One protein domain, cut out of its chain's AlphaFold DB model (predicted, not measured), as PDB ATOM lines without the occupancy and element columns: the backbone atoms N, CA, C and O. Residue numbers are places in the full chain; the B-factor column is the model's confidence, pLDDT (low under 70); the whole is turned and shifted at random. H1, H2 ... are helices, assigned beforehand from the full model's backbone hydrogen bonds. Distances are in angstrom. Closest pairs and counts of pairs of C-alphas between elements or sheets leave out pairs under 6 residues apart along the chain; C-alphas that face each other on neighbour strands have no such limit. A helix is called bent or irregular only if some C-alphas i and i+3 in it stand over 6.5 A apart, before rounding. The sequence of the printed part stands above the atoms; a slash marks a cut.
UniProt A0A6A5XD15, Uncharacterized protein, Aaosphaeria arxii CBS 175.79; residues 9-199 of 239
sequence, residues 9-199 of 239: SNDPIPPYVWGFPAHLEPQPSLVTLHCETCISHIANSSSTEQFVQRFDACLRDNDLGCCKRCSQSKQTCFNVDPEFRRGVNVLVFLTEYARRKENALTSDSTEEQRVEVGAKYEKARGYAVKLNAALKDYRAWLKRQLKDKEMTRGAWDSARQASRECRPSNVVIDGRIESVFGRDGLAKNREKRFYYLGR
ATOM      1  N   SER A   9     -96.076  54.355 -22.447       40.88
ATOM      2  CA  SER A   9     -97.286  54.285 -21.611       40.88
ATOM      3  C   SER A   9     -97.146  53.324 -20.422       40.88
ATOM      4  O   SER A   9     -96.793  52.156 -20.602       40.88
ATOM      5  N   ASN A  10     -97.457  53.799 -19.203       45.75
ATOM      6  CA  ASN A  10     -97.573  53.009 -17.958       45.75
ATOM      7  C   ASN A  10     -98.830  52.134 -17.882       45.75
ATOM      8  O   ASN A  10     -99.011  51.433 -16.880       45.75
ATOM      9  N   ASP A  11     -99.647  52.143 -18.930       45.41
ATOM     10  CA  ASP A  11    -100.855  51.344 -18.994       45.41
ATOM     11  C   ASP A  11    -100.541  49.839 -18.906       45.41
ATOM     12  O   ASP A  11     -99.442  49.387 -19.265       45.41
ATOM     13  N   PRO A  12    -101.492  49.039 -18.400       47.03
ATOM     14  CA  PRO A  12    -101.370  47.590 -18.391       47.03
ATOM     15  C   PRO A  12    -101.146  47.053 -19.810       47.03
ATOM     16  O   PRO A  12    -101.801  47.484 -20.758       47.03
ATOM     17  N   ILE A  13    -100.243  46.079 -19.957       51.06
ATOM     18  CA  ILE A  13    -100.001  45.426 -21.252       51.06
ATOM     19  C   ILE A  13    -101.292  44.732 -21.710       51.06
ATOM     20  O   ILE A  13    -101.876  43.987 -20.916       51.06
ATOM     21  N   PRO A  14    -101.724  44.919 -22.971       52.22
ATOM     22  CA  PRO A  14    -102.964  44.330 -23.450       52.22
ATOM     23  C   PRO A  14    -102.990  42.792 -23.324       52.22
ATOM     24  O   PRO A  14    -101.982  42.142 -23.607       52.22
ATOM     25  N   PRO A  15    -104.129  42.172 -22.960       45.41
ATOM     26  CA  PRO A  15    -104.213  40.727 -22.707       45.41
ATOM     27  C   PRO A  15    -103.841  39.837 -23.903       45.41
ATOM     28  O   PRO A  15    -103.322  38.743 -23.709       45.41
ATOM     29  N   TYR A  16    -104.063  40.306 -25.137       48.12
ATOM     30  CA  TYR A  16    -103.782  39.550 -26.367       48.12
ATOM     31  C   TYR A  16    -102.286  39.353 -26.644       48.12
ATOM     32  O   TYR A  16    -101.911  38.484 -27.425       48.12
ATOM     33  N   VAL A  17    -101.426  40.142 -25.997       46.94
ATOM     34  CA  VAL A  17     -99.968  40.016 -26.090       46.94
ATOM     35  C   VAL A  17     -99.474  38.696 -25.472       46.94
ATOM     36  O   VAL A  17     -98.414  38.212 -25.849       46.94
ATOM     37  N   TRP A  18    -100.265  38.087 -24.584       49.50
ATOM     38  CA  TRP A  18     -99.949  36.849 -23.855       49.50
ATOM     39  C   TRP A  18    -100.587  35.591 -24.464       49.50
ATOM     40  O   TRP A  18    -100.601  34.540 -23.827       49.50
ATOM     41  N   GLY A  19    -101.218  35.711 -25.638       43.22
ATOM     42  CA  GLY A  19    -102.108  34.682 -26.183       43.22
ATOM     43  C   GLY A  19    -101.470  33.686 -27.152       43.22
ATOM     44  O   GLY A  19    -102.160  32.771 -27.597       43.22
ATOM     45  N   PHE A  20    -100.196  33.845 -27.513       40.97
ATOM     46  CA  PHE A  20     -99.560  32.996 -28.518       40.97
ATOM     47  C   PHE A  20     -98.695  31.905 -27.858       40.97
ATOM     48  O   PHE A  20     -98.064  32.131 -26.831       40.97
ATOM     49  N   PRO A  21     -98.628  30.685 -28.419       41.84
ATOM     50  CA  PRO A  21     -97.613  29.715 -28.016       41.84
ATOM     51  C   PRO A  21     -96.214  30.316 -28.193       41.84
ATOM     52  O   PRO A  21     -95.976  30.939 -29.220       41.84
ATOM     53  N   ALA A  22     -95.269  30.055 -27.277       47.75
ATOM     54  CA  ALA A  22     -93.922  30.660 -27.259       47.75
ATOM     55  C   ALA A  22     -93.183  30.656 -28.617       47.75
ATOM     56  O   ALA A  22     -92.377  31.541 -28.884       47.75
ATOM     57  N   HIS A  23     -93.472  29.670 -29.478       44.88
ATOM     58  CA  HIS A  23     -93.006  29.661 -30.861       44.88
ATOM     59  C   HIS A  23     -93.715  30.678 -31.743       44.88
ATOM     60  O   HIS A  23     -93.046  31.459 -32.381       44.88
ATOM     61  N   LEU A  24     -95.034  30.760 -31.778       42.94
ATOM     62  CA  LEU A  24     -95.755  31.634 -32.710       42.94
ATOM     63  C   LEU A  24     -95.820  33.103 -32.274       42.94
ATOM     64  O   LEU A  24     -96.481  33.902 -32.932       42.94
ATOM     65  N   GLU A  25     -95.155  33.474 -31.181       50.81
ATOM     66  CA  GLU A  25     -95.216  34.842 -30.695       50.81
ATOM     67  C   GLU A  25     -94.422  35.789 -31.612       50.81
ATOM     68  O   GLU A  25     -93.251  35.526 -31.926       50.81
ATOM     69  N   PRO A  26     -95.013  36.928 -32.020       50.09
ATOM     70  CA  PRO A  26     -94.282  37.953 -32.744       50.09
ATOM     71  C   PRO A  26     -93.056  38.384 -31.932       50.09
ATOM     72  O   PRO A  26     -93.131  38.673 -30.734       50.09
ATOM     73  N   GLN A  27     -91.898  38.404 -32.590       57.53
ATOM     74  CA  GLN A  27     -90.651  38.752 -31.923       57.53
ATOM     75  C   GLN A  27     -90.641  40.254 -31.610       57.53
ATOM     76  O   GLN A  27     -90.852  41.065 -32.521       57.53
ATOM     77  N   PRO A  28     -90.386  40.649 -30.348       59.25
ATOM     78  CA  PRO A  28     -90.356  42.058 -29.982       59.25
ATOM     79  C   PRO A  28     -89.250  42.768 -30.769       59.25
ATOM     80  O   PRO A  28     -88.262  42.147 -31.175       59.25
ATOM     81  N   SER A  29     -89.377  44.080 -30.999       59.66
ATOM     82  CA  SER A  29     -88.185  44.811 -31.451       59.66
ATOM     83  C   SER A  29     -87.188  44.913 -30.303       59.66
ATOM     84  O   SER A  29     -87.515  44.688 -29.137       59.66
ATOM     85  N   LEU A  30     -85.947  45.236 -30.646       59.44
ATOM     86  CA  LEU A  30     -84.926  45.454 -29.638       59.44
ATOM     87  C   LEU A  30     -85.257  46.708 -28.826       59.44
ATOM     88  O   LEU A  30     -85.443  47.779 -29.398       59.44
ATOM     89  N   VAL A  31     -85.287  46.565 -27.503       59.38
ATOM     90  CA  VAL A  31     -85.483  47.689 -26.566       59.38
ATOM     91  C   VAL A  31     -84.231  48.555 -26.506       59.38
ATOM     92  O   VAL A  31     -84.301  49.776 -26.400       59.38
ATOM     93  N   THR A  32     -83.074  47.911 -26.649       65.50
ATOM     94  CA  THR A  32     -81.779  48.562 -26.790       65.50
ATOM     95  C   THR A  32     -81.041  47.923 -27.949       65.50
ATOM     96  O   THR A  32     -80.956  46.699 -28.062       65.50
ATOM     97  N   LEU A  33     -80.485  48.763 -28.810       70.25
ATOM     98  CA  LEU A  33     -79.945  48.360 -30.099       70.25
ATOM     99  C   LEU A  33     -78.534  47.787 -29.951       70.25
ATOM    100  O   LEU A  33     -77.539  48.421 -30.286       70.25
ATOM    101  N   HIS A  34     -78.456  46.560 -29.448       82.38
ATOM    102  CA  HIS A  34     -77.242  45.758 -29.512       82.38
ATOM    103  C   HIS A  34     -77.134  45.089 -30.878       82.38
ATOM    104  O   HIS A  34     -78.122  44.611 -31.430       82.38
ATOM    105  N   CYS A  35     -75.919  45.030 -31.414       84.56
ATOM    106  CA  CYS A  35     -75.639  44.273 -32.630       84.56
ATOM    107  C   CYS A  35     -75.207  42.841 -32.317       84.56
ATOM    108  O   CYS A  35     -74.678  42.560 -31.240       84.56
ATOM    109  N   GLU A  36     -75.330  41.936 -33.279       83.81
ATOM    110  CA  GLU A  36     -74.909  40.544 -33.070       83.81
ATOM    111  C   GLU A  36     -73.405  40.415 -32.827       83.81
ATOM    112  O   GLU A  36     -72.974  39.674 -31.945       83.81
ATOM    113  N   THR A  37     -72.597  41.204 -33.543       86.88
ATOM    114  CA  THR A  37     -71.143  41.288 -33.330       86.88
ATOM    115  C   THR A  37     -70.817  41.671 -31.883       86.88
ATOM    116  O   THR A  37     -69.794  41.257 -31.330       86.88
ATOM    117  N   CYS A  38     -71.688  42.463 -31.260       88.94
ATOM    118  CA  CYS A  38     -71.584  42.874 -29.873       88.94
ATOM    119  C   CYS A  38     -71.994  41.783 -28.903       88.94
ATOM    120  O   CYS A  38     -71.276  41.584 -27.931       88.94
ATOM    121  N   ILE A  39     -73.046  41.017 -29.190       89.75
ATOM    122  CA  ILE A  39     -73.426  39.866 -28.357       89.75
ATOM    123  C   ILE A  39     -72.250  38.891 -28.244       89.75
ATOM    124  O   ILE A  39     -71.893  38.483 -27.142       89.75
ATOM    125  N   SER A  40     -71.563  38.599 -29.353       89.56
ATOM    126  CA  SER A  40     -70.357  37.763 -29.317       89.56
ATOM    127  C   SER A  40     -69.218  38.364 -28.495       89.56
ATOM    128  O   SER A  40     -68.459  37.633 -27.866       89.56
ATOM    129  N   HIS A  41     -69.075  39.685 -28.490       89.69
ATOM    130  CA  HIS A  41     -68.013  40.357 -27.748       89.69
ATOM    131  C   HIS A  41     -68.286  40.435 -26.251       89.69
ATOM    132  O   HIS A  41     -67.385  40.164 -25.457       89.69
ATOM    133  N   ILE A  42     -69.523  40.765 -25.892       92.94
ATOM    134  CA  ILE A  42     -70.034  40.764 -24.525       92.94
ATOM    135  C   ILE A  42     -69.892  39.356 -23.945       92.94
ATOM    136  O   ILE A  42     -69.318  39.197 -22.879       92.94
ATOM    137  N   ALA A  43     -70.299  38.321 -24.685       91.69
ATOM    138  CA  ALA A  43     -70.184  36.928 -24.250       91.69
ATOM    139  C   ALA A  43     -68.738  36.466 -23.989       91.69
ATOM    140  O   ALA A  43     -68.517  35.570 -23.184       91.69
ATOM    141  N   ASN A  44     -67.749  37.070 -24.650       91.75
ATOM    142  CA  ASN A  44     -66.335  36.729 -24.475       91.75
ATOM    143  C   ASN A  44     -65.665  37.517 -23.329       91.75
ATOM    144  O   ASN A  44     -64.444  37.695 -23.344       91.75
ATOM    145  N   SER A  45     -66.431  38.106 -22.408       92.06
ATOM    146  CA  SER A  45     -65.887  38.825 -21.252       92.06
ATOM    147  C   SER A  45     -65.309  37.861 -20.210       92.06
ATOM    148  O   SER A  45     -66.011  36.946 -19.773       92.06
ATOM    149  N   SER A  46     -64.073  38.090 -19.767       89.50
ATOM    150  CA  SER A  46     -63.390  37.277 -18.749       89.50
ATOM    151  C   SER A  46     -63.830  37.579 -17.315       89.50
ATOM    152  O   SER A  46     -63.646  36.729 -16.452       89.50
ATOM    153  N   SER A  47     -64.416  38.751 -17.061       92.62
ATOM    154  CA  SER A  47     -64.921  39.161 -15.746       92.62
ATOM    155  C   SER A  47     -66.217  39.966 -15.861       92.62
ATOM    156  O   SER A  47     -66.607  40.375 -16.962       92.62
ATOM    157  N   THR A  48     -66.866  40.209 -14.722       89.88
ATOM    158  CA  THR A  48     -68.056  41.063 -14.605       89.88
ATOM    159  C   THR A  48     -67.770  42.506 -15.013       89.88
ATOM    160  O   THR A  48     -68.533  43.091 -15.776       89.88
ATOM    161  N   GLU A  49     -66.639  43.072 -14.600       90.19
ATOM    162  CA  GLU A  49     -66.253  44.441 -14.960       90.19
ATOM    163  C   GLU A  49     -66.085  44.559 -16.474       90.19
ATOM    164  O   GLU A  49     -66.599  45.482 -17.108       90.19
ATOM    165  N   GLN A  50     -65.416  43.574 -17.083       92.56
ATOM    166  CA  GLN A  50     -65.240  43.549 -18.527       92.56
ATOM    167  C   GLN A  50     -66.572  43.332 -19.258       92.56
ATOM    168  O   GLN A  50     -66.768  43.890 -20.337       92.56
ATOM    169  N   PHE A  51     -67.487  42.541 -18.694       93.94
ATOM    170  CA  PHE A  51     -68.839  42.373 -19.224       93.94
ATOM    171  C   PHE A  51     -69.567  43.718 -19.287       93.94
ATOM    172  O   PHE A  51     -70.009  44.100 -20.369       93.94
ATOM    173  N   VAL A  52     -69.618  44.463 -18.177       91.75
ATOM    174  CA  VAL A  52     -70.310  45.762 -18.100       91.75
ATOM    175  C   VAL A  52     -69.692  46.774 -19.066       91.75
ATOM    176  O   VAL A  52     -70.405  47.359 -19.880       91.75
ATOM    177  N   GLN A  53     -68.362  46.906 -19.072       91.12
ATOM    178  CA  GLN A  53     -67.660  47.814 -19.991       91.12
ATOM    179  C   GLN A  53     -67.956  47.503 -21.464       91.12
ATOM    180  O   GLN A  53     -68.190  48.404 -22.273       91.12
ATOM    181  N   ARG A  54     -67.941  46.216 -21.837       91.50
ATOM    182  CA  ARG A  54     -68.232  45.789 -23.211       91.50
ATOM    183  C   ARG A  54     -69.695  45.975 -23.566       91.50
ATOM    184  O   ARG A  54     -69.977  46.281 -24.721       91.50
ATOM    185  N   PHE A  55     -70.594  45.781 -22.607       90.62
ATOM    186  CA  PHE A  55     -72.020  46.013 -22.776       90.62
ATOM    187  C   PHE A  55     -72.279  47.480 -23.138       90.62
ATOM    188  O   PHE A  55     -72.867  47.753 -24.183       90.62
ATOM    189  N   ASP A  56     -71.708  48.420 -22.382       88.12
ATOM    190  CA  ASP A  56     -71.835  49.860 -22.653       88.12
ATOM    191  C   ASP A  56     -71.233  50.291 -23.985       88.12
ATOM    192  O   ASP A  56     -71.842  51.041 -24.747       88.12
ATOM    193  N   ALA A  57     -70.053  49.773 -24.324       86.62
ATOM    194  CA  ALA A  57     -69.407  50.081 -25.600       86.62
ATOM    195  C   ALA A  57     -70.194  49.560 -26.822       86.62
ATOM    196  O   ALA A  57     -69.903  49.936 -27.966       86.62
ATOM    197  N   CYS A  58     -71.165  48.676 -26.588       87.19
ATOM    198  CA  CYS A  58     -71.955  47.989 -27.596       87.19
ATOM    199  C   CYS A  58     -73.362  48.552 -27.809       87.19
ATOM    200  O   CYS A  58     -74.085  48.041 -28.670       87.19
ATOM    201  N   LEU A  59     -73.705  49.629 -27.104       82.12
ATOM    202  CA  LEU A  59     -74.921  50.397 -27.324       82.12
ATOM    203  C   LEU A  59     -74.850  51.151 -28.663       82.12
ATOM    204  O   LEU A  59     -73.804  51.687 -29.043       82.12
ATOM    205  N   ARG A  60     -75.966  51.166 -29.397       71.56
ATOM    206  CA  ARG A  60     -76.169  52.020 -30.575       71.56
ATOM    207  C   ARG A  60     -77.208  53.084 -30.263       71.56
ATOM    208  O   ARG A  60     -78.217  52.790 -29.628       71.56
ATOM    209  N   ASP A  61     -77.011  54.259 -30.845       67.06
ATOM    210  CA  ASP A  61     -77.954  55.373 -30.728       67.06
ATOM    211  C   ASP A  61     -79.173  55.221 -31.654       67.06
ATOM    212  O   ASP A  61     -80.223  55.815 -31.418       67.06
ATOM    213  N   ASN A  62     -79.050  54.441 -32.737       63.00
ATOM    214  CA  ASN A  62     -80.137  54.178 -33.680       63.00
ATOM    215  C   ASN A  62     -79.935  52.868 -34.464       63.00
ATOM    216  O   ASN A  62     -78.845  52.295 -34.490       63.00
ATOM    217  N   ASP A  63     -81.014  52.378 -35.079       58.16
ATOM    218  CA  ASP A  63     -81.108  51.029 -35.658       58.16
ATOM    219  C   ASP A  63     -80.137  50.817 -36.831       58.16
ATOM    220  O   ASP A  63     -79.728  49.690 -37.106       58.16
ATOM    221  N   LEU A  64     -79.761  51.909 -37.500       58.66
ATOM    222  CA  LEU A  64     -78.846  51.944 -38.643       58.66
ATOM    223  C   LEU A  64     -77.410  52.309 -38.230       58.66
ATOM    224  O   LEU A  64     -76.497  52.283 -39.054       58.66
ATOM    225  N   GLY A  65     -77.205  52.653 -36.959       64.06
ATOM    226  CA  GLY A  65     -75.948  53.135 -36.418       64.06
ATOM    227  C   GLY A  65     -74.967  52.007 -36.121       64.06
ATOM    228  O   GLY A  65     -75.338  50.875 -35.801       64.06
ATOM    229  N   CYS A  66     -73.679  52.331 -36.186       77.69
ATOM    230  CA  CYS A  66     -72.622  51.462 -35.689       77.69
ATOM    231  C   CYS A  66     -72.381  51.775 -34.208       77.69
ATOM    232  O   CYS A  66     -72.282  52.944 -33.842       77.69
ATOM    233  N   CYS A  67     -72.282  50.761 -33.346       84.00
ATOM    234  CA  CYS A  67     -71.927  51.014 -31.948       84.00
ATOM    235  C   CYS A  67     -70.469  51.479 -31.843       84.00
ATOM    236  O   CYS A  67     -69.637  51.156 -32.703       84.00
ATOM    237  N   LYS A  68     -70.140  52.179 -30.750       84.50
ATOM    238  CA  LYS A  68     -68.795  52.719 -30.492       84.50
ATOM    239  C   LYS A  68     -67.709  51.663 -30.690       84.50
ATOM    240  O   LYS A  68     -66.725  51.907 -31.386       84.50
ATOM    241  N   ARG A  69     -67.920  50.459 -30.153       86.56
ATOM    242  CA  ARG A  69     -66.974  49.349 -30.281       86.56
ATOM    243  C   ARG A  69     -66.774  48.901 -31.727       86.56
ATOM    244  O   ARG A  69     -65.633  48.757 -32.146       86.56
ATOM    245  N   CYS A  70     -67.844  48.658 -32.483       84.81
ATOM    246  CA  CYS A  70     -67.720  48.199 -33.872       84.81
ATOM    247  C   CYS A  70     -67.111  49.278 -34.771       84.81
ATOM    248  O   CYS A  70     -66.327  48.954 -35.659       84.81
ATOM    249  N   SER A  71     -67.401  50.551 -34.489       84.69
ATOM    250  CA  SER A  71     -66.762  51.680 -35.161       84.69
ATOM    251  C   SER A  71     -65.254  51.700 -34.903       84.69
ATOM    252  O   SER A  71     -64.469  51.799 -35.843       84.69
ATOM    253  N   GLN A  72     -64.830  51.556 -33.645       85.81
ATOM    254  CA  GLN A  72     -63.412  51.553 -33.267       85.81
ATOM    255  C   GLN A  72     -62.658  50.332 -33.807       85.81
ATOM    256  O   GLN A  72     -61.523  50.457 -34.261       85.81
ATOM    257  N   SER A  73     -63.286  49.154 -33.798       82.19
ATOM    258  CA  SER A  73     -62.681  47.914 -34.293       82.19
ATOM    259  C   SER A  73     -62.805  47.720 -35.806       82.19
ATOM    260  O   SER A  73     -62.391  46.675 -36.309       82.19
ATOM    261  N   LYS A  74     -63.380  48.690 -36.535       82.75
ATOM    262  CA  LYS A  74     -63.677  48.607 -37.977       82.75
ATOM    263  C   LYS A  74     -64.469  47.343 -38.350       82.75
ATOM    264  O   LYS A  74     -64.306  46.785 -39.433       82.75
ATOM    265  N   GLN A  75     -65.319  46.867 -37.441       80.19
ATOM    266  CA  GLN A  75     -66.173  45.702 -37.660       80.19
ATOM    267  C   GLN A  75     -67.562  46.120 -38.133       80.19
ATOM    268  O   GLN A  75     -68.097  47.150 -37.728       80.19
ATOM    269  N   THR A  76     -68.188  45.265 -38.944       79.56
ATOM    270  CA  THR A  76     -69.575  45.485 -39.361       79.56
ATOM    271  C   THR A  76     -70.530  45.199 -38.209       79.56
ATOM    272  O   THR A  76     -70.402  44.222 -37.463       79.56
ATOM    273  N   CYS A  77     -71.506  46.083 -38.075       80.31
ATOM    274  CA  CYS A  77     -72.520  46.044 -37.048       80.31
ATOM    275  C   CYS A  77     -73.756  45.322 -37.623       80.31
ATOM    276  O   CYS A  77     -74.593  45.949 -38.266       80.31
ATOM    277  N   PHE A  78     -73.888  44.011 -37.399       80.31
ATOM    278  CA  PHE A  78     -75.038  43.246 -37.903       80.31
ATOM    279  C   PHE A  78     -76.279  43.416 -37.025       80.31
ATOM    280  O   PHE A  78     -76.186  43.393 -35.795       80.31
ATOM    281  N   ASN A  79     -77.437  43.581 -37.662       76.62
ATOM    282  CA  ASN A  79     -78.718  43.580 -36.963       76.62
ATOM    283  C   ASN A  79     -78.998  42.202 -36.376       76.62
ATOM    284  O   ASN A  79     -78.635  41.200 -36.980       76.62
ATOM    285  N   VAL A  80     -79.651  42.182 -35.216       78.50
ATOM    286  CA  VAL A  80     -80.071  40.938 -34.572       78.50
ATOM    287  C   VAL A  80     -81.187  40.303 -35.383       78.50
ATOM    288  O   VAL A  80     -82.221  40.937 -35.645       78.50
ATOM    289  N   ASP A  81     -80.955  39.051 -35.760       74.44
ATOM    290  CA  ASP A  81     -81.941  38.189 -36.386       74.44
ATOM    291  C   ASP A  81     -83.224  38.174 -35.527       74.44
ATOM    292  O   ASP A  81     -83.134  38.083 -34.298       74.44
ATOM    293  N   PRO A  82     -84.421  38.345 -36.128       71.38
ATOM    294  CA  PRO A  82     -85.687  38.471 -35.399       71.38
ATOM    295  C   PRO A  82     -85.864  37.478 -34.251       71.38
ATOM    296  O   PRO A  82     -86.290  37.855 -33.165       71.38
ATOM    297  N   GLU A  83     -85.448  36.243 -34.477       69.69
ATOM    298  CA  GLU A  83     -85.582  35.094 -33.586       69.69
ATOM    299  C   GLU A  83     -84.782  35.232 -32.283       69.69
ATOM    300  O   GLU A  83     -85.119  34.636 -31.264       69.69
ATOM    301  N   PHE A  84     -83.759  36.087 -32.281       77.00
ATOM    302  CA  PHE A  84     -82.901  36.352 -31.127       77.00
ATOM    303  C   PHE A  84     -83.264  37.628 -30.376       77.00
ATOM    304  O   PHE A  84     -82.735  37.860 -29.286       77.00
ATOM    305  N   ARG A  85     -84.164  38.462 -30.908       78.00
ATOM    306  CA  ARG A  85     -84.476  39.776 -30.321       78.00
ATOM    307  C   ARG A  85     -84.989  39.668 -28.896       78.00
ATOM    308  O   ARG A  85     -84.565  40.426 -28.031       78.00
ATOM    309  N   ARG A  86     -85.837  38.677 -28.637       74.94
ATOM    310  CA  ARG A  86     -86.354  38.400 -27.299       74.94
ATOM    311  C   ARG A  86     -85.244  38.015 -26.320       74.94
ATOM    312  O   ARG A  86     -85.177  38.571 -25.228       74.94
ATOM    313  N   GLY A  87     -84.325  37.142 -26.735       78.81
ATOM    314  CA  GLY A  87     -83.156  36.792 -25.928       78.81
ATOM    315  C   GLY A  87     -82.259  38.001 -25.648       78.81
ATOM    316  O   GLY A  87     -81.814  38.209 -24.522       78.81
ATOM    317  N   VAL A  88     -82.052  38.868 -26.638       83.94
ATOM    318  CA  VAL A  88     -81.292  40.114 -26.445       83.94
ATOM    319  C   VAL A  88     -81.989  41.052 -25.467       83.94
ATOM    320  O   VAL A  88     -81.330  41.609 -24.593       83.94
ATOM    321  N   ASN A  89     -83.308  41.199 -25.546       78.88
ATOM    322  CA  ASN A  89     -84.033  42.035 -24.598       78.88
ATOM    323  C   ASN A  89     -83.970  41.489 -23.164       78.88
ATOM    324  O   ASN A  89     -83.842  42.271 -22.222       78.88
ATOM    325  N   VAL A  90     -83.998  40.164 -22.987       80.25
ATOM    326  CA  VAL A  90     -83.771  39.534 -21.676       80.25
ATOM    327  C   VAL A  90     -82.373  39.860 -21.158       80.25
ATOM    328  O   VAL A  90     -82.225  40.239 -19.999       80.25
ATOM    329  N   LEU A  91     -81.349  39.774 -22.010       86.50
ATOM    330  CA  LEU A  91     -79.984  40.150 -21.640       86.50
ATOM    331  C   LEU A  91     -79.898  41.621 -21.193       86.50
ATOM    332  O   LEU A  91     -79.279  41.918 -20.169       86.50
ATOM    333  N   VAL A  92     -80.542  42.530 -21.928       85.38
ATOM    334  CA  VAL A  92     -80.627  43.953 -21.562       85.38
ATOM    335  C   VAL A  92     -81.304  44.116 -20.208       85.38
ATOM    336  O   VAL A  92     -80.751  44.773 -19.333       85.38
ATOM    337  N   PHE A  93     -82.451  43.470 -19.995       83.56
ATOM    338  CA  PHE A  93     -83.150  43.527 -18.715       83.56
ATOM    339  C   PHE A  93     -82.281  43.037 -17.556       83.56
ATOM    340  O   PHE A  93     -82.205  43.717 -16.540       83.56
ATOM    341  N   LEU A  94     -81.628  41.877 -17.684       84.44
ATOM    342  CA  LEU A  94     -80.794  41.322 -16.611       84.44
ATOM    343  C   LEU A  94     -79.668  42.288 -16.229       84.44
ATOM    344  O   LEU A  94     -79.376  42.460 -15.047       84.44
ATOM    345  N   THR A  95     -79.084  42.946 -17.231       89.25
ATOM    346  CA  THR A  95     -78.007  43.922 -17.046       89.25
ATOM    347  C   THR A  95     -78.521  45.205 -16.389       89.25
ATOM    348  O   THR A  95     -77.964  45.659 -15.395       89.25
ATOM    349  N   GLU A  96     -79.638  45.752 -16.868       84.75
ATOM    350  CA  GLU A  96     -80.277  46.939 -16.284       84.75
ATOM    351  C   GLU A  96     -80.831  46.678 -14.876       84.75
ATOM    352  O   GLU A  96     -80.820  47.555 -14.011       84.75
ATOM    353  N   TYR A  97     -81.292  45.459 -14.602       83.50
ATOM    354  CA  TYR A  97     -81.720  45.044 -13.272       83.50
ATOM    355  C   TYR A  97     -80.542  45.016 -12.293       83.50
ATOM    356  O   TYR A  97     -80.666  45.529 -11.179       83.50
ATOM    357  N   ALA A  98     -79.395  44.473 -12.716       87.25
ATOM    358  CA  ALA A  98     -78.164  44.512 -11.933       87.25
ATOM    359  C   ALA A  98     -77.717  45.961 -11.663       87.25
ATOM    360  O   ALA A  98     -77.502  46.311 -10.506       87.25
ATOM    361  N   ARG A  99     -77.728  46.834 -12.682       88.19
ATOM    362  CA  ARG A  99     -77.429  48.275 -12.540       88.19
ATOM    363  C   ARG A  99     -78.320  48.993 -11.551       88.19
ATOM    364  O   ARG A  99     -77.858  49.796 -10.756       88.19
ATOM    365  N   ARG A 100     -79.625  48.731 -11.584       85.69
ATOM    366  CA  ARG A 100     -80.553  49.357 -10.630       85.69
ATOM    367  C   ARG A 100     -80.258  48.937  -9.200       85.69
ATOM    368  O   ARG A 100     -80.422  49.748  -8.298       85.69
ATOM    369  N   LYS A 101     -79.865  47.678  -8.996       87.06
ATOM    370  CA  LYS A 101     -79.462  47.179  -7.680       87.06
ATOM    371  C   LYS A 101     -78.136  47.789  -7.242       87.06
ATOM    372  O   LYS A 101     -78.044  48.199  -6.096       87.06
ATOM    373  N   GLU A 102     -77.186  47.930  -8.160       90.69
ATOM    374  CA  GLU A 102     -75.924  48.637  -7.935       90.69
ATOM    375  C   GLU A 102     -76.148  50.104  -7.543       90.69
ATOM    376  O   GLU A 102     -75.654  50.545  -6.515       90.69
ATOM    377  N   ASN A 103     -76.979  50.837  -8.288       88.94
ATOM    378  CA  ASN A 103     -77.311  52.239  -8.009       88.94
ATOM    379  C   ASN A 103     -78.126  52.438  -6.721       88.94
ATOM    380  O   ASN A 103     -78.244  53.560  -6.238       88.94
ATOM    381  N   ALA A 104     -78.742  51.375  -6.201       88.44
ATOM    382  CA  ALA A 104     -79.440  51.399  -4.922       88.44
ATOM    383  C   ALA A 104     -78.501  51.132  -3.735       88.44
ATOM    384  O   ALA A 104     -78.948  51.234  -2.592       88.44
ATOM    385  N   LEU A 105     -77.234  50.779  -3.986       89.69
ATOM    386  CA  LEU A 105     -76.235  50.656  -2.934       89.69
ATOM    387  C   LEU A 105     -75.854  52.047  -2.416       89.69
ATOM    388  O   LEU A 105     -75.622  52.978  -3.187       89.69
ATOM    389  N   THR A 106     -75.755  52.173  -1.099       88.69
ATOM    390  CA  THR A 106     -75.261  53.371  -0.413       88.69
ATOM    391  C   THR A 106     -73.921  53.069   0.263       88.69
ATOM    392  O   THR A 106     -73.425  51.939   0.224       88.69
ATOM    393  N   SER A 107     -73.303  54.074   0.892       84.31
ATOM    394  CA  SER A 107     -72.108  53.869   1.727       84.31
ATOM    395  C   SER A 107     -72.326  52.812   2.812       84.31
ATOM    396  O   SER A 107     -71.397  52.077   3.133       84.31
ATOM    397  N   ASP A 108     -73.561  52.701   3.300       90.12
ATOM    398  CA  ASP A 108     -73.949  51.849   4.426       90.12
ATOM    399  C   ASP A 108     -74.410  50.453   3.975       90.12
ATOM    400  O   ASP A 108     -74.809  49.624   4.794       90.12
ATOM    401  N   SER A 109     -74.384  50.180   2.666       90.94
ATOM    402  CA  SER A 109     -74.759  48.877   2.130       90.94
ATOM    403  C   SER A 109     -73.806  47.780   2.584       90.94
ATOM    404  O   SER A 109     -72.582  47.918   2.483       90.94
ATOM    405  N   THR A 110     -74.389  46.665   3.021       90.94
ATOM    406  CA  THR A 110     -73.639  45.523   3.544       90.94
ATOM    407  C   THR A 110     -72.859  44.809   2.441       90.94
ATOM    408  O   THR A 110     -73.176  44.920   1.251       90.94
ATOM    409  N   GLU A 111     -71.839  44.047   2.830       90.38
ATOM    410  CA  GLU A 111     -71.050  43.259   1.882       90.38
ATOM    411  C   GLU A 111     -71.925  42.234   1.145       90.38
ATOM    412  O   GLU A 111     -71.785  42.040  -0.060       90.38
ATOM    413  N   GLU A 112     -72.928  41.660   1.816       90.62
ATOM    414  CA  GLU A 112     -73.881  40.735   1.197       90.62
ATOM    415  C   GLU A 112     -74.682  41.398   0.069       90.62
ATOM    416  O   GLU A 112     -74.930  40.769  -0.961       90.62
ATOM    417  N   GLN A 113     -75.055  42.675   0.217       88.81
ATOM    418  CA  GLN A 113     -75.754  43.423  -0.833       88.81
ATOM    419  C   GLN A 113     -74.853  43.655  -2.054       88.81
ATOM    420  O   GLN A 113     -75.311  43.540  -3.194       88.81
ATOM    421  N   ARG A 114     -73.562  43.930  -1.833       88.38
ATOM    422  CA  ARG A 114     -72.561  44.104  -2.902       88.38
ATOM    423  C   ARG A 114     -72.312  42.789  -3.644       88.38
ATOM    424  O   ARG A 114     -72.332  42.761  -4.878       88.38
ATOM    425  N   VAL A 115     -72.181  41.685  -2.907       90.25
ATOM    426  CA  VAL A 115     -72.071  40.329  -3.465       90.25
ATOM    427  C   VAL A 115     -73.326  39.957  -4.263       90.25
ATOM    428  O   VAL A 115     -73.211  39.388  -5.352       90.25
ATOM    429  N   GLU A 116     -74.525  40.316  -3.789       90.69
ATOM    430  CA  GLU A 116     -75.768  40.057  -4.525       90.69
ATOM    431  C   GLU A 116     -75.774  40.761  -5.891       90.69
ATOM    432  O   GLU A 116     -76.143  40.144  -6.896       90.69
ATOM    433  N   VAL A 117     -75.345  42.026  -5.952       90.56
ATOM    434  CA  VAL A 117     -75.217  42.783  -7.212       90.56
ATOM    435  C   VAL A 117     -74.251  42.086  -8.168       90.56
ATOM    436  O   VAL A 117     -74.607  41.848  -9.327       90.56
ATOM    437  N   GLY A 118     -73.080  41.672  -7.674       90.12
ATOM    438  CA  GLY A 118     -72.112  40.891  -8.449       90.12
ATOM    439  C   GLY A 118     -72.721  39.607  -9.023       90.12
ATOM    440  O   GLY A 118     -72.575  39.322 -10.212       90.12
ATOM    441  N   ALA A 119     -73.508  38.880  -8.225       89.62
ATOM    442  CA  ALA A 119     -74.208  37.678  -8.673       89.62
ATOM    443  C   ALA A 119     -75.268  37.958  -9.758       89.62
ATOM    444  O   ALA A 119     -75.484  37.119 -10.640       89.62
ATOM    445  N   LYS A 120     -75.930  39.128  -9.749       88.94
ATOM    446  CA  LYS A 120     -76.860  39.510 -10.833       88.94
ATOM    447  C   LYS A 120     -76.121  39.759 -12.143       88.94
ATOM    448  O   LYS A 120     -76.576  39.277 -13.183       88.94
ATOM    449  N   TYR A 121     -74.994  40.467 -12.101       92.81
ATOM    450  CA  TYR A 121     -74.174  40.677 -13.292       92.81
ATOM    451  C   TYR A 121     -73.597  39.367 -13.826       92.81
ATOM    452  O   TYR A 121     -73.637  39.135 -15.032       92.81
ATOM    453  N   GLU A 122     -73.155  38.467 -12.948       91.25
ATOM    454  CA  GLU A 122     -72.658  37.155 -13.363       91.25
ATOM    455  C   GLU A 122     -73.762  36.318 -14.029       91.25
ATOM    456  O   GLU A 122     -73.534  35.665 -15.049       91.25
ATOM    457  N   LYS A 123     -75.004  36.410 -13.534       88.56
ATOM    458  CA  LYS A 123     -76.167  35.805 -14.199       88.56
ATOM    459  C   LYS A 123     -76.401  36.394 -15.596       88.56
ATOM    460  O   LYS A 123     -76.659  35.636 -16.532       88.56
ATOM    461  N   ALA A 124     -76.303  37.716 -15.753       89.81
ATOM    462  CA  ALA A 124     -76.425  38.381 -17.054       89.81
ATOM    463  C   ALA A 124     -75.306  37.948 -18.020       89.81
ATOM    464  O   ALA A 124     -75.581  37.594 -19.170       89.81
ATOM    465  N   ARG A 125     -74.061  37.870 -17.535       93.06
ATOM    466  CA  ARG A 125     -72.896  37.380 -18.288       93.06
ATOM    467  C   ARG A 125     -73.086  35.937 -18.744       93.06
ATOM    468  O   ARG A 125     -72.950  35.642 -19.931       93.06
ATOM    469  N   GLY A 126     -73.477  35.045 -17.834       87.06
ATOM    470  CA  GLY A 126     -73.768  33.646 -18.153       87.06
ATOM    471  C   GLY A 126     -74.889  33.498 -19.188       87.06
ATOM    472  O   GLY A 126     -74.807  32.650 -20.080       87.06
ATOM    473  N   TYR A 127     -75.907  34.361 -19.133       87.38
ATOM    474  CA  TYR A 127     -76.955  34.411 -20.150       87.38
ATOM    475  C   TYR A 127     -76.414  34.863 -21.517       87.38
ATOM    476  O   TYR A 127     -76.720  34.230 -22.527       87.38
ATOM    477  N   ALA A 128     -75.555  35.888 -21.567       90.75
ATOM    478  CA  ALA A 128     -74.919  36.339 -22.810       90.75
ATOM    479  C   ALA A 128     -74.104  35.226 -23.490       90.75
ATOM    480  O   ALA A 128     -74.154  35.090 -24.715       90.75
ATOM    481  N   VAL A 129     -73.398  34.394 -22.714       87.81
ATOM    482  CA  VAL A 129     -72.659  33.228 -23.232       87.81
ATOM    483  C   VAL A 129     -73.602  32.237 -23.910       87.81
ATOM    484  O   VAL A 129     -73.356  31.844 -25.053       87.81
ATOM    485  N   LYS A 130     -74.703  31.867 -23.244       84.19
ATOM    486  CA  LYS A 130     -75.711  30.946 -23.799       84.19
ATOM    487  C   LYS A 130     -76.368  31.514 -25.057       84.19
ATOM    488  O   LYS A 130     -76.497  30.806 -26.051       84.19
ATOM    489  N   LEU A 131     -76.715  32.801 -25.041       85.94
ATOM    490  CA  LEU A 131     -77.298  33.491 -26.191       85.94
ATOM    491  C   LEU A 131     -76.342  33.501 -27.395       85.94
ATOM    492  O   LEU A 131     -76.752  33.234 -28.521       85.94
ATOM    493  N   ASN A 132     -75.051  33.758 -27.164       89.44
ATOM    494  CA  ASN A 132     -74.033  33.721 -28.212       89.44
ATOM    495  C   ASN A 132     -73.800  32.306 -28.768       89.44
ATOM    496  O   ASN A 132     -73.562  32.162 -29.965       89.44
ATOM    497  N   ALA A 133     -73.866  31.271 -27.927       79.69
ATOM    498  CA  ALA A 133     -73.810  29.884 -28.388       79.69
ATOM    499  C   ALA A 133     -74.997  29.569 -29.313       79.69
ATOM    500  O   ALA A 133     -74.784  29.148 -30.448       79.69
ATOM    501  N   ALA A 134     -76.218  29.919 -28.898       79.94
ATOM    502  CA  ALA A 134     -77.417  29.740 -29.714       79.94
ATOM    503  C   ALA A 134     -77.336  30.486 -31.063       79.94
ATOM    504  O   ALA A 134     -77.688  29.924 -32.099       79.94
ATOM    505  N   LEU A 135     -76.808  31.719 -31.079       81.88
ATOM    506  CA  LEU A 135     -76.568  32.481 -32.316       81.88
ATOM    507  C   LEU A 135     -75.615  31.752 -33.271       81.88
ATOM    508  O   LEU A 135     -75.837  31.721 -34.485       81.88
ATOM    509  N   LYS A 136     -74.533  31.172 -32.740       82.94
ATOM    510  CA  LYS A 136     -73.560  30.413 -33.539       82.94
ATOM    511  C   LYS A 136     -74.178  29.134 -34.098       82.94
ATOM    512  O   LYS A 136     -74.001  28.865 -35.287       82.94
ATOM    513  N   ASP A 137     -74.921  28.400 -33.277       76.50
ATOM    514  CA  ASP A 137     -75.565  27.144 -33.668       76.50
ATOM    515  C   ASP A 137     -76.620  27.371 -34.749       76.50
ATOM    516  O   ASP A 137     -76.605  26.688 -35.777       76.50
ATOM    517  N   TYR A 138     -77.463  28.394 -34.584       76.25
ATOM    518  CA  TYR A 138     -78.444  28.789 -35.594       76.25
ATOM    519  C   TYR A 138     -77.772  29.154 -36.915       76.25
ATOM    520  O   TYR A 138     -78.159  28.648 -37.963       76.25
ATOM    521  N   ARG A 139     -76.696  29.950 -36.895       75.00
ATOM    522  CA  ARG A 139     -75.955  30.299 -38.118       75.00
ATOM    523  C   ARG A 139     -75.304  29.093 -38.784       75.00
ATOM    524  O   ARG A 139     -75.251  29.027 -40.012       75.00
ATOM    525  N   ALA A 140     -74.784  28.151 -38.003       72.75
ATOM    526  CA  ALA A 140     -74.208  26.920 -38.531       72.75
ATOM    527  C   ALA A 140     -75.281  26.012 -39.146       72.75
ATOM    528  O   ALA A 140     -75.062  25.416 -40.200       72.75
ATOM    529  N   TRP A 141     -76.450  25.911 -38.513       74.88
ATOM    530  CA  TRP A 141     -77.618  25.240 -39.078       74.88
ATOM    531  C   TRP A 141     -78.092  25.924 -40.368       74.88
ATOM    532  O   TRP A 141     -78.250  25.258 -41.386       74.88
ATOM    533  N   LEU A 142     -78.194  27.253 -40.369       66.06
ATOM    534  CA  LEU A 142     -78.620  28.057 -41.513       66.06
ATOM    535  C   LEU A 142     -77.722  27.847 -42.733       66.06
ATOM    536  O   LEU A 142     -78.201  27.628 -43.840       66.06
ATOM    537  N   LYS A 143     -76.400  27.867 -42.525       71.19
ATOM    538  CA  LYS A 143     -75.415  27.597 -43.581       71.19
ATOM    539  C   LYS A 143     -75.568  26.200 -44.181       71.19
ATOM    540  O   LYS A 143     -75.372  26.052 -45.383       71.19
ATOM    541  N   ARG A 144     -75.906  25.194 -43.365       69.31
ATOM    542  CA  ARG A 144     -76.176  23.828 -43.839       69.31
ATOM    543  C   ARG A 144     -77.445  23.789 -44.682       69.31
ATOM    544  O   ARG A 144     -77.373  23.398 -45.834       69.31
ATOM    545  N   GLN A 145     -78.547  24.341 -44.177       62.69
ATOM    546  CA  GLN A 145     -79.813  24.422 -44.916       62.69
ATOM    547  C   GLN A 145     -79.684  25.149 -46.261       62.69
ATOM    548  O   GLN A 145     -80.274  24.734 -47.252       62.69
ATOM    549  N   LEU A 146     -78.899  26.226 -46.301       61.16
ATOM    550  CA  LEU A 146     -78.586  26.962 -47.524       61.16
ATOM    551  C   LEU A 146     -77.836  26.112 -48.549       61.16
ATOM    552  O   LEU A 146     -78.172  26.128 -49.729       61.16
ATOM    553  N   LYS A 147     -76.818  25.384 -48.083       67.56
ATOM    554  CA  LYS A 147     -76.004  24.501 -48.917       67.56
ATOM    555  C   LYS A 147     -76.828  23.332 -49.456       67.56
ATOM    556  O   LYS A 147     -76.722  23.024 -50.635       67.56
ATOM    557  N   ASP A 148     -77.662  22.734 -48.610       62.72
ATOM    558  CA  ASP A 148     -78.463  21.551 -48.940       62.72
ATOM    559  C   ASP A 148     -79.601  21.863 -49.928       62.72
ATOM    560  O   ASP A 148     -80.074  20.970 -50.621       62.72
ATOM    561  N   LYS A 149     -80.039  23.128 -50.015       57.88
ATOM    562  CA  LYS A 149     -81.113  23.575 -50.921       57.88
ATOM    563  C   LYS A 149     -80.622  24.190 -52.237       57.88
ATOM    564  O   LYS A 149     -81.443  24.739 -52.963       57.88
ATOM    565  N   GLU A 150     -79.311  24.180 -52.505       61.44
ATOM    566  CA  GLU A 150     -78.675  24.833 -53.673       61.44
ATOM    567  C   GLU A 150     -79.114  26.297 -53.893       61.44
ATOM    568  O   GLU A 150     -79.048  26.851 -54.992       61.44
ATOM    569  N   MET A 151     -79.582  26.958 -52.833       57.59
ATOM    570  CA  MET A 151     -80.297  28.217 -52.966       57.59
ATOM    571  C   MET A 151     -79.309  29.383 -52.900       57.59
ATOM    572  O   MET A 151     -78.514  29.504 -51.964       57.59
ATOM    573  N   THR A 152     -79.346  30.266 -53.900       60.47
ATOM    574  CA  THR A 152     -78.479  31.451 -53.925       60.47
ATOM    575  C   THR A 152     -78.833  32.408 -52.784       60.47
ATOM    576  O   THR A 152     -79.975  32.473 -52.324       60.47
ATOM    577  N   ARG A 153     -77.858  33.200 -52.320       53.81
ATOM    578  CA  ARG A 153     -78.043  34.123 -51.183       53.81
ATOM    579  C   ARG A 153     -79.199  35.117 -51.388       53.81
ATOM    580  O   ARG A 153     -79.912  35.400 -50.438       53.81
ATOM    581  N   GLY A 154     -79.432  35.569 -52.625       53.03
ATOM    582  CA  GLY A 154     -80.556  36.453 -52.966       53.03
ATOM    583  C   GLY A 154     -81.928  35.761 -52.962       53.03
ATOM    584  O   GLY A 154     -82.912  36.347 -52.508       53.03
ATOM    585  N   ALA A 155     -81.997  34.497 -53.393       51.81
ATOM    586  CA  ALA A 155     -83.211  33.685 -53.286       51.81
ATOM    587  C   ALA A 155     -83.530  33.350 -51.819       51.81
ATOM    588  O   ALA A 155     -84.688  33.389 -51.414       51.81
ATOM    589  N   TRP A 156     -82.500  33.126 -50.996       51.31
ATOM    590  CA  TRP A 156     -82.653  32.992 -49.549       51.31
ATOM    591  C   TRP A 156     -83.163  34.268 -48.888       51.31
ATOM    592  O   TRP A 156     -84.086  34.187 -48.089       51.31
ATOM    593  N   ASP A 157     -82.617  35.440 -49.212       50.84
ATOM    594  CA  ASP A 157     -83.079  36.701 -48.624       50.84
ATOM    595  C   ASP A 157     -84.543  37.010 -49.003       50.84
ATOM    596  O   ASP A 157     -85.304  37.484 -48.159       50.84
ATOM    597  N   SER A 158     -84.973  36.634 -50.213       48.16
ATOM    598  CA  SER A 158     -86.373  36.738 -50.666       48.16
ATOM    599  C   SER A 158     -87.291  35.724 -49.967       48.16
ATOM    600  O   SER A 158     -88.341  36.092 -49.444       48.16
ATOM    601  N   ALA A 159     -86.866  34.461 -49.858       44.41
ATOM    602  CA  ALA A 159     -87.570  33.430 -49.092       44.41
ATOM    603  C   ALA A 159     -87.616  33.755 -47.591       44.41
ATOM    604  O   ALA A 159     -88.573  33.408 -46.909       44.41
ATOM    605  N   ARG A 160     -86.609  34.463 -47.071       43.34
ATOM    606  CA  ARG A 160     -86.544  34.981 -45.705       43.34
ATOM    607  C   ARG A 160     -87.491  36.155 -45.514       43.34
ATOM    608  O   ARG A 160     -88.092  36.266 -44.456       43.34
ATOM    609  N   GLN A 161     -87.643  37.019 -46.511       44.75
ATOM    610  CA  GLN A 161     -88.640  38.084 -46.485       44.75
ATOM    611  C   GLN A 161     -90.064  37.510 -46.491       44.75
ATOM    612  O   GLN A 161     -90.878  37.965 -45.699       44.75
ATOM    613  N   ALA A 162     -90.310  36.431 -47.240       38.53
ATOM    614  CA  ALA A 162     -91.554  35.657 -47.167       38.53
ATOM    615  C   ALA A 162     -91.699  34.861 -45.846       38.53
ATOM    616  O   ALA A 162     -92.769  34.787 -45.258       38.53
ATOM    617  N   SER A 163     -90.611  34.312 -45.295       36.31
ATOM    618  CA  SER A 163     -90.602  33.624 -43.992       36.31
ATOM    619  C   SER A 163     -90.725  34.581 -42.802       36.31
ATOM    620  O   SER A 163     -91.143  34.144 -41.733       36.31
ATOM    621  N   ARG A 164     -90.420  35.876 -42.951       41.12
ATOM    622  CA  ARG A 164     -90.768  36.897 -41.946       41.12
ATOM    623  C   ARG A 164     -92.280  37.008 -41.761       41.12
ATOM    624  O   ARG A 164     -92.708  37.428 -40.693       41.12
ATOM    625  N   GLU A 165     -93.059  36.606 -42.763       41.28
ATOM    626  CA  GLU A 165     -94.521  36.552 -42.701       41.28
ATOM    627  C   GLU A 165     -95.021  35.225 -42.105       41.28
ATOM    628  O   GLU A 165     -96.114  35.186 -41.549       41.28
ATOM    629  N   CYS A 166     -94.208  34.158 -42.122       37.47
ATOM    630  CA  CYS A 166     -94.488  32.863 -41.494       37.47
ATOM    631  C   CYS A 166     -93.192  32.079 -41.218       37.47
ATOM    632  O   CYS A 166     -92.742  31.312 -42.069       37.47
ATOM    633  N   ARG A 167     -92.597  32.246 -40.029       39.81
ATOM    634  CA  ARG A 167     -92.069  31.171 -39.163       39.81
ATOM    635  C   ARG A 167     -91.194  31.728 -38.033       39.81
ATOM    636  O   ARG A 167     -90.294  32.528 -38.279       39.81
ATOM    637  N   PRO A 168     -91.385  31.230 -36.810       37.69
ATOM    638  CA  PRO A 168     -90.493  31.484 -35.699       37.69
ATOM    639  C   PRO A 168     -89.367  30.454 -35.641       37.69
ATOM    640  O   PRO A 168     -89.587  29.263 -35.870       37.69
ATOM    641  N   SER A 169     -88.171  30.881 -35.249       35.84
ATOM    642  CA  SER A 169     -87.238  29.977 -34.585       35.84
ATOM    643  C   SER A 169     -87.130  30.404 -33.131       35.84
ATOM    644  O   SER A 169     -86.899  31.566 -32.810       35.84
ATOM    645  N   ASN A 170     -87.412  29.464 -32.236       43.09
ATOM    646  CA  ASN A 170     -87.284  29.708 -30.816       43.09
ATOM    647  C   ASN A 170     -85.822  29.648 -30.438       43.09
ATOM    648  O   ASN A 170     -85.203  28.585 -30.471       43.09
ATOM    649  N   VAL A 171     -85.301  30.773 -29.976       50.44
ATOM    650  CA  VAL A 171     -84.234  30.714 -28.990       50.44
ATOM    651  C   VAL A 171     -84.871  30.220 -27.702       50.44
ATOM    652  O   VAL A 171     -85.830  30.817 -27.218       50.44
ATOM    653  N   VAL A 172     -84.364  29.111 -27.162       46.12
ATOM    654  CA  VAL A 172     -84.780  28.621 -25.845       46.12
ATOM    655  C   VAL A 172     -84.402  29.684 -24.821       46.12
ATOM    656  O   VAL A 172     -83.233  29.854 -24.468       46.12
ATOM    657  N   ILE A 173     -85.398  30.442 -24.386       55.25
ATOM    658  CA  ILE A 173     -85.265  31.396 -23.297       55.25
ATOM    659  C   ILE A 173     -85.395  30.616 -21.998       55.25
ATOM    660  O   ILE A 173     -86.110  29.620 -21.911       55.25
ATOM    661  N   ASP A 174     -84.652  31.047 -20.985       60.12
ATOM    662  CA  ASP A 174     -84.809  30.499 -19.648       60.12
ATOM    663  C   ASP A 174     -86.246  30.762 -19.176       60.12
ATOM    664  O   ASP A 174     -86.598  31.895 -18.837       60.12
ATOM    665  N   GLY A 175     -87.065  29.708 -19.150       59.88
ATOM    666  CA  GLY A 175     -88.473  29.787 -18.765       59.88
ATOM    667  C   GLY A 175     -88.684  30.345 -17.353       59.88
ATOM    668  O   GLY A 175     -89.729  30.925 -17.072       59.88
ATOM    669  N   ARG A 176     -87.682  30.251 -16.463       64.38
ATOM    670  CA  ARG A 176     -87.731  30.877 -15.129       64.38
ATOM    671  C   ARG A 176     -87.501  32.384 -15.177       64.38
ATOM    672  O   ARG A 176     -87.901  33.085 -14.257       64.38
ATOM    673  N   ILE A 177     -86.794  32.879 -16.188       65.00
ATOM    674  CA  ILE A 177     -86.609  34.318 -16.411       65.00
ATOM    675  C   ILE A 177     -87.837  34.878 -17.128       65.00
ATOM    676  O   ILE A 177     -88.330  35.938 -16.754       65.00
ATOM    677  N   GLU A 178     -88.368  34.140 -18.101       64.38
ATOM    678  CA  GLU A 178     -89.601  34.480 -18.814       64.38
ATOM    679  C   GLU A 178     -90.824  34.540 -17.886       64.38
ATOM    680  O   GLU A 178     -91.626  35.469 -17.992       64.38
ATOM    681  N   SER A 179     -90.941  33.625 -16.918       68.31
ATOM    682  CA  SER A 179     -92.077  33.599 -15.984       68.31
ATOM    683  C   SER A 179     -92.225  34.880 -15.155       68.31
ATOM    684  O   SER A 179     -93.340  35.245 -14.786       68.31
ATOM    685  N   VAL A 180     -91.133  35.617 -14.914       67.62
ATOM    686  CA  VAL A 180     -91.157  36.911 -14.207       67.62
ATOM    687  C   VAL A 180     -91.935  37.965 -14.996       67.62
ATOM    688  O   VAL A 180     -92.506  38.883 -14.403       67.62
ATOM    689  N   PHE A 181     -91.977  37.832 -16.321       64.12
ATOM    690  CA  PHE A 181     -92.681  38.764 -17.185       64.12
ATOM    691  C   PHE A 181     -94.147  38.415 -17.368       64.12
ATOM    692  O   PHE A 181     -94.879  39.336 -17.686       64.12
ATOM    693  N   GLY A 182     -94.585  37.175 -17.111       64.69
ATOM    694  CA  GLY A 182     -95.979  36.729 -17.239       64.69
ATOM    695  C   GLY A 182     -97.021  37.663 -16.602       64.69
ATOM    696  O   GLY A 182     -96.697  38.544 -15.798       64.69
ATOM    697  N   ARG A 183     -98.307  37.458 -16.921       64.50
ATOM    698  CA  ARG A 183     -99.420  38.232 -16.334       64.50
ATOM    699  C   ARG A 183     -99.294  38.349 -14.809       64.50
ATOM    700  O   ARG A 183     -99.297  39.469 -14.300       64.50
ATOM    701  N   ASP A 184     -99.036  37.224 -14.148       68.12
ATOM    702  CA  ASP A 184     -98.889  37.109 -12.689       68.12
ATOM    703  C   ASP A 184     -97.426  37.202 -12.209       68.12
ATOM    704  O   ASP A 184     -97.116  36.967 -11.043       68.12
ATOM    705  N   GLY A 185     -96.500  37.530 -13.112       68.69
ATOM    706  CA  GLY A 185     -95.080  37.668 -12.815       68.69
ATOM    707  C   GLY A 185     -94.754  38.936 -12.017       68.69
ATOM    708  O   GLY A 185     -95.454  39.948 -12.097       68.69
ATOM    709  N   LEU A 186     -93.647  38.884 -11.268       75.38
ATOM    710  CA  LEU A 186     -93.208  39.935 -10.335       75.38
ATOM    711  C   LEU A 186     -92.594  41.181 -11.009       75.38
ATOM    712  O   LEU A 186     -92.250  42.139 -10.314       75.38
ATOM    713  N   ALA A 187     -92.418  41.191 -12.334       68.44
ATOM    714  CA  ALA A 187     -91.889  42.353 -13.049       68.44
ATOM    715  C   ALA A 187     -92.856  43.546 -12.986       68.44
ATOM    716  O   ALA A 187     -94.069  43.405 -13.156       68.44
ATOM    717  N   LYS A 188     -92.315  44.761 -12.843       69.75
ATOM    718  CA  LYS A 188     -93.107  45.995 -12.985       69.75
ATOM    719  C   LYS A 188     -93.622  46.120 -14.424       69.75
ATOM    720  O   LYS A 188     -92.942  45.698 -15.355       69.75
ATOM    721  N   ASN A 189     -94.747  46.804 -14.654       61.88
ATOM    722  CA  ASN A 189     -95.292  47.007 -16.014       61.88
ATOM    723  C   ASN A 189     -94.254  47.556 -17.008       61.88
ATOM    724  O   ASN A 189     -94.117  47.054 -18.119       61.88
ATOM    725  N   ARG A 190     -93.436  48.524 -16.574       57.84
ATOM    726  CA  ARG A 190     -92.330  49.076 -17.376       57.84
ATOM    727  C   ARG A 190     -91.218  48.069 -17.707       57.84
ATOM    728  O   ARG A 190     -90.501  48.259 -18.676       57.84
ATOM    729  N   GLU A 191     -91.043  47.030 -16.896       58.00
ATOM    730  CA  GLU A 191     -90.063  45.955 -17.109       58.00
ATOM    731  C   GLU A 191     -90.617  44.889 -18.056       58.00
ATOM    732  O   GLU A 191     -89.885  44.355 -18.884       58.00
ATOM    733  N   LYS A 192     -91.933  44.659 -18.024       62.59
ATOM    734  CA  LYS A 192     -92.617  43.810 -19.003       62.59
ATOM    735  C   LYS A 192     -92.507  44.367 -20.435       62.59
ATOM    736  O   LYS A 192     -92.492  43.587 -21.379       62.59
ATOM    737  N   ARG A 193     -92.281  45.677 -20.615       55.91
ATOM    738  CA  ARG A 193     -91.961  46.287 -21.928       55.91
ATOM    739  C   ARG A 193     -90.635  45.822 -22.540       55.91
ATOM    740  O   ARG A 193     -90.472  45.911 -23.747       55.91
ATOM    741  N   PHE A 194     -89.686  45.318 -21.741       55.25
ATOM    742  CA  PHE A 194     -88.471  44.719 -22.308       55.25
ATOM    743  C   PHE A 194     -88.819  43.444 -23.079       55.25
ATOM    744  O   PHE A 194     -88.212  43.116 -24.090       55.25
ATOM    745  N   TYR A 195     -89.843  42.736 -22.622       56.88
ATOM    746  CA  TYR A 195     -90.276  41.486 -23.212       56.88
ATOM    747  C   TYR A 195     -91.313  41.687 -24.325       56.88
ATOM    748  O   TYR A 195     -91.344  40.926 -25.290       56.88
ATOM    749  N   TYR A 196     -92.113  42.751 -24.222       54.28
ATOM    750  CA  TYR A 196     -93.205  43.039 -25.137       54.28
ATOM    751  C   TYR A 196     -93.084  44.435 -25.744       54.28
ATOM    752  O   TYR A 196     -93.181  45.435 -25.037       54.28
ATOM    753  N   LEU A 197     -93.009  44.424 -27.079       43.84
ATOM    754  CA  LEU A 197     -93.201  45.510 -28.046       43.84
ATOM    755  C   LEU A 197     -91.950  46.102 -28.698       43.84
ATOM    756  O   LEU A 197     -90.887  46.279 -28.109       43.84
ATOM    757  N   GLY A 198     -92.139  46.365 -29.994       38.19
ATOM    758  CA  GLY A 198     -91.336  47.268 -30.793       38.19
ATOM    759  C   GLY A 198     -91.849  48.701 -30.776       38.19
ATOM    760  O   GLY A 198     -92.526  49.101 -29.837       38.19
ATOM    761  N   ARG A 199     -91.494  49.469 -31.812       31.61
ATOM    762  CA  ARG A 199     -91.548  50.943 -31.848       31.61
ATOM    763  C   ARG A 199     -92.907  51.619 -31.597       31.61
ATOM    764  O   ARG A 199     -92.917  52.831 -31.447       31.61
TER     765      ARG A 199
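Overview. This is residues 9 to 199 of the 239 residues of an uncharacterized protein of Aaosphaeria arxii CBS 175.79 (UniProt A0A6A5XD15). A long helical hairpin, H5 and H6, makes the longest axis, with small helices on two opposite sides of it: H2 and H3 pack on H6 on one side, with H4 beyond them, and H9 packs on H5 on the other, among loops that hold H1 and H8. At the far end of H6 the chain folds back into H7, while residues 107 to 112, by the hairpin's turn, stick out. The printed part has 191 residues with nine named helices, H1 to H9 in chain order, and no named strand; the class is all helix. It is compact, with a radius of gyration of the C-alphas of 18.0 A, and spans 64 by 43 by 26 A.

Along the chain. The longest helix, H6, covers residues 111 to 148 and measures 55.8 A, from C-alpha 111 at (-71.050, 43.259, 1.882) to C-alpha 148 at (-78.463, 21.551, -48.940). H5, residues 82 to 103, measures 31.8 A; it is irregular, with C-alphas 83 and 86 7.1 A apart. H2 is residues 36 to 43, H3 residues 48 to 57 and H4 residues 68 to 72. H7 is residues 153 to 163, H8 residues 175 to 178, and H9 residues 189 to 195, ending at C-alpha 195 (-90.276, 41.486, -23.212). H1 is residues 15 to 18.

Arrangement. H6 and H2 are the hubs, touching three helices each. H5 and H6 form a helical hairpin: they touch at a shallow tilt of 12 degrees, opposite ways, the closest C-alphas being those of Ala 98 and Lys 120, 5.3 A. Residues 125 to 132 of H6 touch H2 at a steep tilt of 42 degrees, closest at Ala 43 and Val 129, C-alphas 4.6 A apart. Residues 118 to 125 of H6 touch H3 at a steep tilt of 60 degrees, closest at the C-alphas of Thr 48 and Glu 122, 6.2 A. H2 and H3 are a second helical hairpin, at 20 degrees, with the C-alphas of Ile 42 and Arg 54 closest, 5.5 A. H2 and H4 only just touch, with 3 pairs of C-alphas within 8 A, the closest being Cys 38 and Cys 70, 7.7 A. Residues 86 to 93 of H5 touch H9 at a steep tilt of 42 degrees, the C-alphas of Asn 89 and Phe 194 being closest, 5.7 A. H8 is close to H5 but not clearly touching, and H7 likewise to H6; H1 touches no helix. Every O i to N i+4 pair is within hydrogen-bond range in H2, H3, H4, H6 and H7; H5 has 16 of 18 and H9 1 of 3, with 3 of 4 O i to N i+3 pairs, while H1 and H8 are too short for an i+4 pair.

Size, cuts and confidence. The C-alphas of Asp 108 and Glu 150 are the farthest apart, 64.2 A. The printed part has no cut. The links H1 to H2 and H7 to H8 are long. Mean pLDDT of the printed part is 71.2; 86 residues are under 70, among them 9 to 32 and 144 to 185.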